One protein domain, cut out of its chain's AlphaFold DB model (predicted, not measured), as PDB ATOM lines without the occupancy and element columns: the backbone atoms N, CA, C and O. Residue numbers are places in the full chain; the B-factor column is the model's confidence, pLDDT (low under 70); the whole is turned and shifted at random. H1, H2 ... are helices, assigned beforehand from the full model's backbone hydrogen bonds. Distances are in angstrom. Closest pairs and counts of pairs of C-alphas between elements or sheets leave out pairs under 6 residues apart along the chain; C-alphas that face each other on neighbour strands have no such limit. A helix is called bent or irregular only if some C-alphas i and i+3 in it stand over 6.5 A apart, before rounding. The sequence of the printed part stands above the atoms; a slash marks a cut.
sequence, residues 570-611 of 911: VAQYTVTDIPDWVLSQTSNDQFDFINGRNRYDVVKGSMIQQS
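What this domain is: This is residues 570 to 611 of the 911 residues of the protein "Hypothetical protein" of Didymodactylos carnosus (UniProt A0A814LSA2). Three short helices stand in a triangle: H1 and H2 are joined by a tight turn at which the chain folds back, and H3 crosses near the other end of this pair, where the first residue of H1 and the last of H2 both come close to it. Between H2 and H3 a long loop, residues 587 to 599, swings out wide to the side away from Ser 611 and returns. The printed part has 42 residues with three named helices, in the order H1, H2, H3, and no named strand; the class is all helix. The whole is compact, with a radius of gyration of the C-alphas of 9.7 A, and the C-alphas span 27 by 21 by 15 A along the three main axes.

How they stand to each other: H1, residues 570 to 575, and H2, residues 579 to 586, touch only at the corner by their link; their closest C-alphas are those of Tyr 573 and Pro 579, 4.9 A apart. They run opposite ways at a shallow tilt of 18 degrees, with their centres 10.1 A apart. H3, residues 600 to 610, touches H2, and the closest C-alphas are those of Thr 586 and Met 607, at 6.4 A. H2 and H3 run the same way at a steep tilt of 60 degrees. H1 and H3 only just touch, with 3 pairs of C-alphas within 8 A; the closest are those of Val 570 and Met 607, 5.9 A apart. H1 and H3 run opposite ways at a steep tilt of 60 degrees. In H1 and H2 every O i to N i+4 pair is within hydrogen-bond range; in H3 5 of 7 are.

Where its parts are: H1 begins at C-alpha 570, at (13.129, 53.076, -50.437), and is 9.2 A long from first to last C-alpha. H2 begins at C-alpha 579, at (22.705, 50.053, -49.439), and is 11.1 A long. H3, the longest helix with 11 residues, measures 14.5 A and ends at C-alpha 610, at (7.857, 49.351, -43.335). H3 is irregular, but only just: C-alphas 602 and 605 are 7.0 A apart, and its line is a rough one.

The domain as a whole: The two C-alphas farthest apart are those of Asn 595 and Ser 611, at 27.7 A, while those of Val 570 and Ser 611, the first and last printed, are 7.8 A apart. The printed part has no cut. The link from H1 to H2 is tight, with 3 residues, and the link from H2 to H3 is long, with 13 residues, whose C-alphas lie 7 to 15 A from the mean of the C-alphas. The mean pLDDT of the printed part is 73.9, and residues 587 to 602, of which 600 to 602 belong to H3, are under 70.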
ATOM      1  N   VAL A 570      12.937  53.079 -48.980       89.88
ATOM      2  CA  VAL A 570      13.129  53.076 -50.437       89.88
ATOM      3  C   VAL A 570      14.086  54.198 -50.827       89.88
ATOM      4  O   VAL A 570      15.079  53.966 -51.520       89.88
ATOM      5  N   ALA A 571      13.845  55.407 -50.314       92.19
ATOM      6  CA  ALA A 571      14.770  56.519 -50.473       92.19
ATOM      7  C   ALA A 571      16.123  56.196 -49.821       92.19
ATOM      8  O   ALA A 571      17.154  56.379 -50.459       92.19
ATOM      9  N   GLN A 572      16.137  55.648 -48.598       92.00
ATOM     10  CA  GLN A 572      17.374  55.257 -47.913       92.00
ATOM     11  C   GLN A 572      18.246  54.356 -48.793       92.00
ATOM     12  O   GLN A 572      19.409  54.689 -49.001       92.00
ATOM     13  N   TYR A 573      17.695  53.262 -49.335       87.69
ATOM     14  CA  TYR A 573      18.432  52.310 -50.176       87.69
ATOM     15  C   TYR A 573      19.115  52.970 -51.384       87.69
ATOM     16  O   TYR A 573      20.233  52.596 -51.725       87.69
ATOM     17  N   THR A 574      18.483  53.969 -52.004       84.75
ATOM     18  CA  THR A 574      18.999  54.594 -53.237       84.75
ATOM     19  C   THR A 574      20.083  55.653 -53.018       84.75
ATOM     20  O   THR A 574      20.806  55.958 -53.963       84.75
ATOM     21  N   VAL A 575      20.222  56.222 -51.809       90.00
ATOM     22  CA  VAL A 575      21.172  57.331 -51.549       90.00
ATOM     23  C   VAL A 575      22.134  57.130 -50.369       90.00
ATOM     24  O   VAL A 575      23.027  57.957 -50.176       90.00
ATOM     25  N   THR A 576      21.966  56.083 -49.560       90.56
ATOM     26  CA  THR A 576      22.826  55.813 -48.393       90.56
ATOM     27  C   THR A 576      24.212  55.277 -48.772       90.56
ATOM     28  O   THR A 576      24.378  54.592 -49.776       90.56
ATOM     29  N   ASP A 577      25.203  55.508 -47.907       87.94
ATOM     30  CA  ASP A 577      26.551  54.930 -48.001       87.94
ATOM     31  C   ASP A 577      26.674  53.461 -47.522       87.94
ATOM     32  O   ASP A 577      27.794  52.978 -47.356       87.94
ATOM     33  N   ILE A 578      25.544  52.769 -47.297       84.75
ATOM     34  CA  ILE A 578      25.398  51.331 -46.948       84.75
ATOM     35  C   ILE A 578      24.097  50.707 -47.519       84.75
ATOM     36  O   ILE A 578      23.184  50.343 -46.767       84.75
ATOM     37  N   PRO A 579      23.929  50.612 -48.850       82.75
ATOM     38  CA  PRO A 579      22.705  50.053 -49.439       82.75
ATOM     39  C   PRO A 579      22.511  48.564 -49.084       82.75
ATOM     40  O   PRO A 579      21.379  48.092 -48.951       82.75
ATOM     41  N   ASP A 580      23.609  47.841 -48.846       77.81
ATOM     42  CA  ASP A 580      23.656  46.440 -48.411       77.81
ATOM     43  C   ASP A 580      22.957  46.201 -47.062       77.81
ATOM     44  O   ASP A 580      22.239  45.213 -46.867       77.81
ATOM     45  N   TRP A 581      23.120  47.143 -46.135       80.25
ATOM     46  CA  TRP A 581      22.486  47.089 -44.827       80.25
ATOM     47  C   TRP A 581      20.965  47.189 -44.945       80.25
ATOM     48  O   TRP A 581      20.255  46.439 -44.278       80.25
ATOM     49  N   VAL A 582      20.447  48.070 -45.812       81.56
ATOM     50  CA  VAL A 582      18.992  48.255 -45.976       81.56
ATOM     51  C   VAL A 582      18.350  46.964 -46.483       81.56
ATOM     52  O   VAL A 582      17.321  46.545 -45.954       81.56
ATOM     53  N   LEU A 583      18.996  46.283 -47.435       76.31
ATOM     54  CA  LEU A 583      18.570  44.968 -47.921       76.31
ATOM     55  C   LEU A 583      18.544  43.936 -46.781       76.31
ATOM     56  O   LEU A 583      17.484  43.390 -46.483       76.31
ATOM     57  N   SER A 584      19.655  43.752 -46.056       73.75
ATOM     58  CA  SER A 584      19.738  42.788 -44.937       73.75
ATOM     59  C   SER A 584      18.845  43.117 -43.724       73.75
ATOM     60  O   SER A 584      18.631  42.274 -42.839       73.75
ATOM     61  N   GLN A 585      18.311  44.341 -43.642       75.69
ATOM     62  CA  GLN A 585      17.298  44.705 -42.650       75.69
ATOM     63  C   GLN A 585      15.861  44.448 -43.130       75.69
ATOM     64  O   GLN A 585      14.997  44.251 -42.277       75.69
ATOM     65  N   THR A 586      15.602  44.413 -44.442       72.38
ATOM     66  CA  THR A 586      14.241  44.409 -45.019       72.38
ATOM     67  C   THR A 586      13.843  43.117 -45.741       72.38
ATOM     68  O   THR A 586      12.644  42.904 -45.947       72.38
ATOM     69  N   SER A 587      14.792  42.227 -46.066       63.00
ATOM     70  CA  SER A 587      14.521  40.873 -46.577       63.00
ATOM     71  C   SER A 587      14.635  39.793 -45.494       63.00
ATOM     72  O   SER A 587      15.534  39.823 -44.654       63.00
ATOM     73  N   ASN A 588      13.749  38.793 -45.554       53.56
ATOM     74  CA  ASN A 588      13.933  37.515 -44.850       53.56
ATOM     75  C   ASN A 588      14.837  36.548 -45.639       53.56
ATOM     76  O   ASN A 588      15.437  35.647 -45.057       53.56
ATOM     77  N   ASP A 589      14.942  36.746 -46.955       49.66
ATOM     78  CA  ASP A 589      15.768  35.931 -47.842       49.66
ATOM     79  C   ASP A 589      17.249  36.304 -47.749       49.66
ATOM     80  O   ASP A 589      17.609  37.482 -47.638       49.66
ATOM     81  N   GLN A 590      18.106  35.287 -47.876       53.41
ATOM     82  CA  GLN A 590      19.544  35.456 -48.063       53.41
ATOM     83  C   GLN A 590      19.791  36.125 -49.418       53.41
ATOM     84  O   GLN A 590      19.508  35.552 -50.472       53.41
ATOM     85  N   PHE A 591      20.295  37.357 -49.389       58.19
ATOM     86  CA  PHE A 591      20.660  38.086 -50.595       58.19
ATOM     87  C   PHE A 591      22.035  37.611 -51.074       58.19
ATOM     88  O   PHE A 591      22.997  37.595 -50.309       58.19
ATOM     89  N   ASP A 592      22.128  37.233 -52.344       58.47
ATOM     90  CA  ASP A 592      23.358  36.737 -52.957       58.47
ATOM     91  C   ASP A 592      24.094  37.886 -53.656       58.47
ATOM     92  O   ASP A 592      23.890  38.160 -54.843       58.47
ATOM     93  N   PHE A 593      24.926  38.592 -52.887       57.88
ATOM     94  CA  PHE A 593      25.752  39.692 -53.392       57.88
ATOM     95  C   PHE A 593      26.826  39.195 -54.379       57.88
ATOM     96  O   PHE A 593      27.226  39.946 -55.263       57.88
ATOM     97  N   ILE A 594      27.279  37.936 -54.262       51.84
ATOM     98  CA  ILE A 594      28.337  37.367 -55.115       51.84
ATOM     99  C   ILE A 594      27.825  37.186 -56.546       51.84
ATOM    100  O   ILE A 594      28.510  37.550 -57.498       51.84
ATOM    101  N   ASN A 595      26.600  36.678 -56.705       56.91
ATOM    102  CA  ASN A 595      25.979  36.488 -58.020       56.91
ATOM    103  C   ASN A 595      25.229  37.730 -58.543       56.91
ATOM    104  O   ASN A 595      24.502  37.625 -59.533       56.91
ATOM    105  N   GLY A 596      25.368  38.895 -57.894       51.88
ATOM    106  CA  GLY A 596      24.894  40.194 -58.399       51.88
ATOM    107  C   GLY A 596      23.380  40.319 -58.620       51.88
ATOM    108  O   GLY A 596      22.929  41.256 -59.281       51.88
ATOM    109  N   ARG A 597      22.567  39.390 -58.098       57.50
ATOM    110  CA  ARG A 597      21.115  39.365 -58.332       57.50
ATOM    111  C   ARG A 597      20.421  40.405 -57.463       57.50
ATOM    112  O   ARG A 597      19.957  40.091 -56.366       57.50
ATOM    113  N   ASN A 598      20.325  41.633 -57.968       56.06
ATOM    114  CA  ASN A 598      19.615  42.695 -57.272       56.06
ATOM    115  C   ASN A 598      18.122  42.358 -57.129       56.06
ATOM    116  O   ASN A 598      17.347  42.487 -58.069       56.06
ATOM    117  N   ARG A 599      17.717  41.934 -55.928       61.97
ATOM    118  CA  ARG A 599      16.319  41.641 -55.580       61.97
ATOM    119  C   ARG A 599      15.517  42.878 -55.157       61.97
ATOM    120  O   ARG A 599      14.484  42.715 -54.512       61.97
ATOM    121  N   TYR A 600      15.966  44.092 -55.486       69.62
ATOM    122  CA  TYR A 600      15.288  45.337 -55.113       69.62
ATOM    123  C   TYR A 600      13.777  45.295 -55.385       69.62
ATOM    124  O   TYR A 600      13.007  45.565 -54.471       69.62
ATOM    125  N   ASP A 601      13.336  44.844 -56.562       68.00
ATOM    126  CA  ASP A 601      11.904  44.785 -56.902       68.00
ATOM    127  C   ASP A 601      11.097  43.836 -55.999       68.00
ATOM    128  O   ASP A 601       9.954  44.131 -55.650       68.00
ATOM    129  N   VAL A 602      11.717  42.746 -55.528       65.62
ATOM    130  CA  VAL A 602      11.111  41.787 -54.584       65.62
ATOM    131  C   VAL A 602      10.926  42.412 -53.197       65.62
ATOM    132  O   VAL A 602       9.949  42.125 -52.507       65.62
ATOM    133  N   VAL A 603      11.852  43.274 -52.767       72.19
ATOM    134  CA  VAL A 603      11.861  43.853 -51.409       72.19
ATOM    135  C   VAL A 603      11.267  45.262 -51.335       72.19
ATOM    136  O   VAL A 603      10.860  45.687 -50.255       72.19
ATOM    137  N   LYS A 604      11.146  45.978 -52.458       80.44
ATOM    138  CA  LYS A 604      10.636  47.357 -52.544       80.44
ATOM    139  C   LYS A 604       9.245  47.502 -51.925       80.44
ATOM    140  O   LYS A 604       9.022  48.428 -51.151       80.44
ATOM    141  N   GLY A 605       8.328  46.568 -52.191       80.25
ATOM    142  CA  GLY A 605       6.993  46.571 -51.576       80.25
ATOM    143  C   GLY A 605       7.045  46.472 -50.045       80.25
ATOM    144  O   GLY A 605       6.369  47.229 -49.347       80.25
ATOM    145  N   SER A 606       7.923  45.609 -49.523       80.75
ATOM    146  CA  SER A 606       8.191  45.465 -48.086       80.75
ATOM    147  C   SER A 606       8.809  46.740 -47.491       80.75
ATOM    148  O   SER A 606       8.357  47.221 -46.451       80.75
ATOM    149  N   MET A 607       9.777  47.357 -48.183       85.19
ATOM    150  CA  MET A 607      10.374  48.640 -47.785       85.19
ATOM    151  C   MET A 607       9.330  49.760 -47.685       85.19
ATOM    152  O   MET A 607       9.365  50.526 -46.722       85.19
ATOM    153  N   ILE A 608       8.384  49.850 -48.629       87.38
ATOM    154  CA  ILE A 608       7.300  50.849 -48.599       87.38
ATOM    155  C   ILE A 608       6.429  50.656 -47.352       87.38
ATOM    156  O   ILE A 608       6.256  51.600 -46.584       87.38
ATOM    157  N   GLN A 609       5.935  49.438 -47.109       85.81
ATOM    158  CA  GLN A 609       5.056  49.127 -45.969       85.81
ATOM    159  C   GLN A 609       5.740  49.328 -44.604       85.81
ATOM    160  O   GLN A 609       5.087  49.652 -43.611       85.81
ATOM    161  N   GLN A 610       7.060  49.140 -44.545       86.12
ATOM    162  CA  GLN A 610       7.857  49.351 -43.335       86.12
ATOM    163  C   GLN A 610       8.272  50.817 -43.121       86.12
ATOM    164  O   GLN A 610       8.645  51.185 -42.009       86.12
ATOM    165  N   SER A 611       8.205  51.674 -44.142       92.81
ATOM    166  CA  SER A 611       8.714  53.048 -44.061       92.81
ATOM    167  C   SER A 611       7.860  53.957 -43.160       92.81
ATOM    168  O   SER A 611       6.645  54.003 -43.334       92.81
TER     169      SER A 611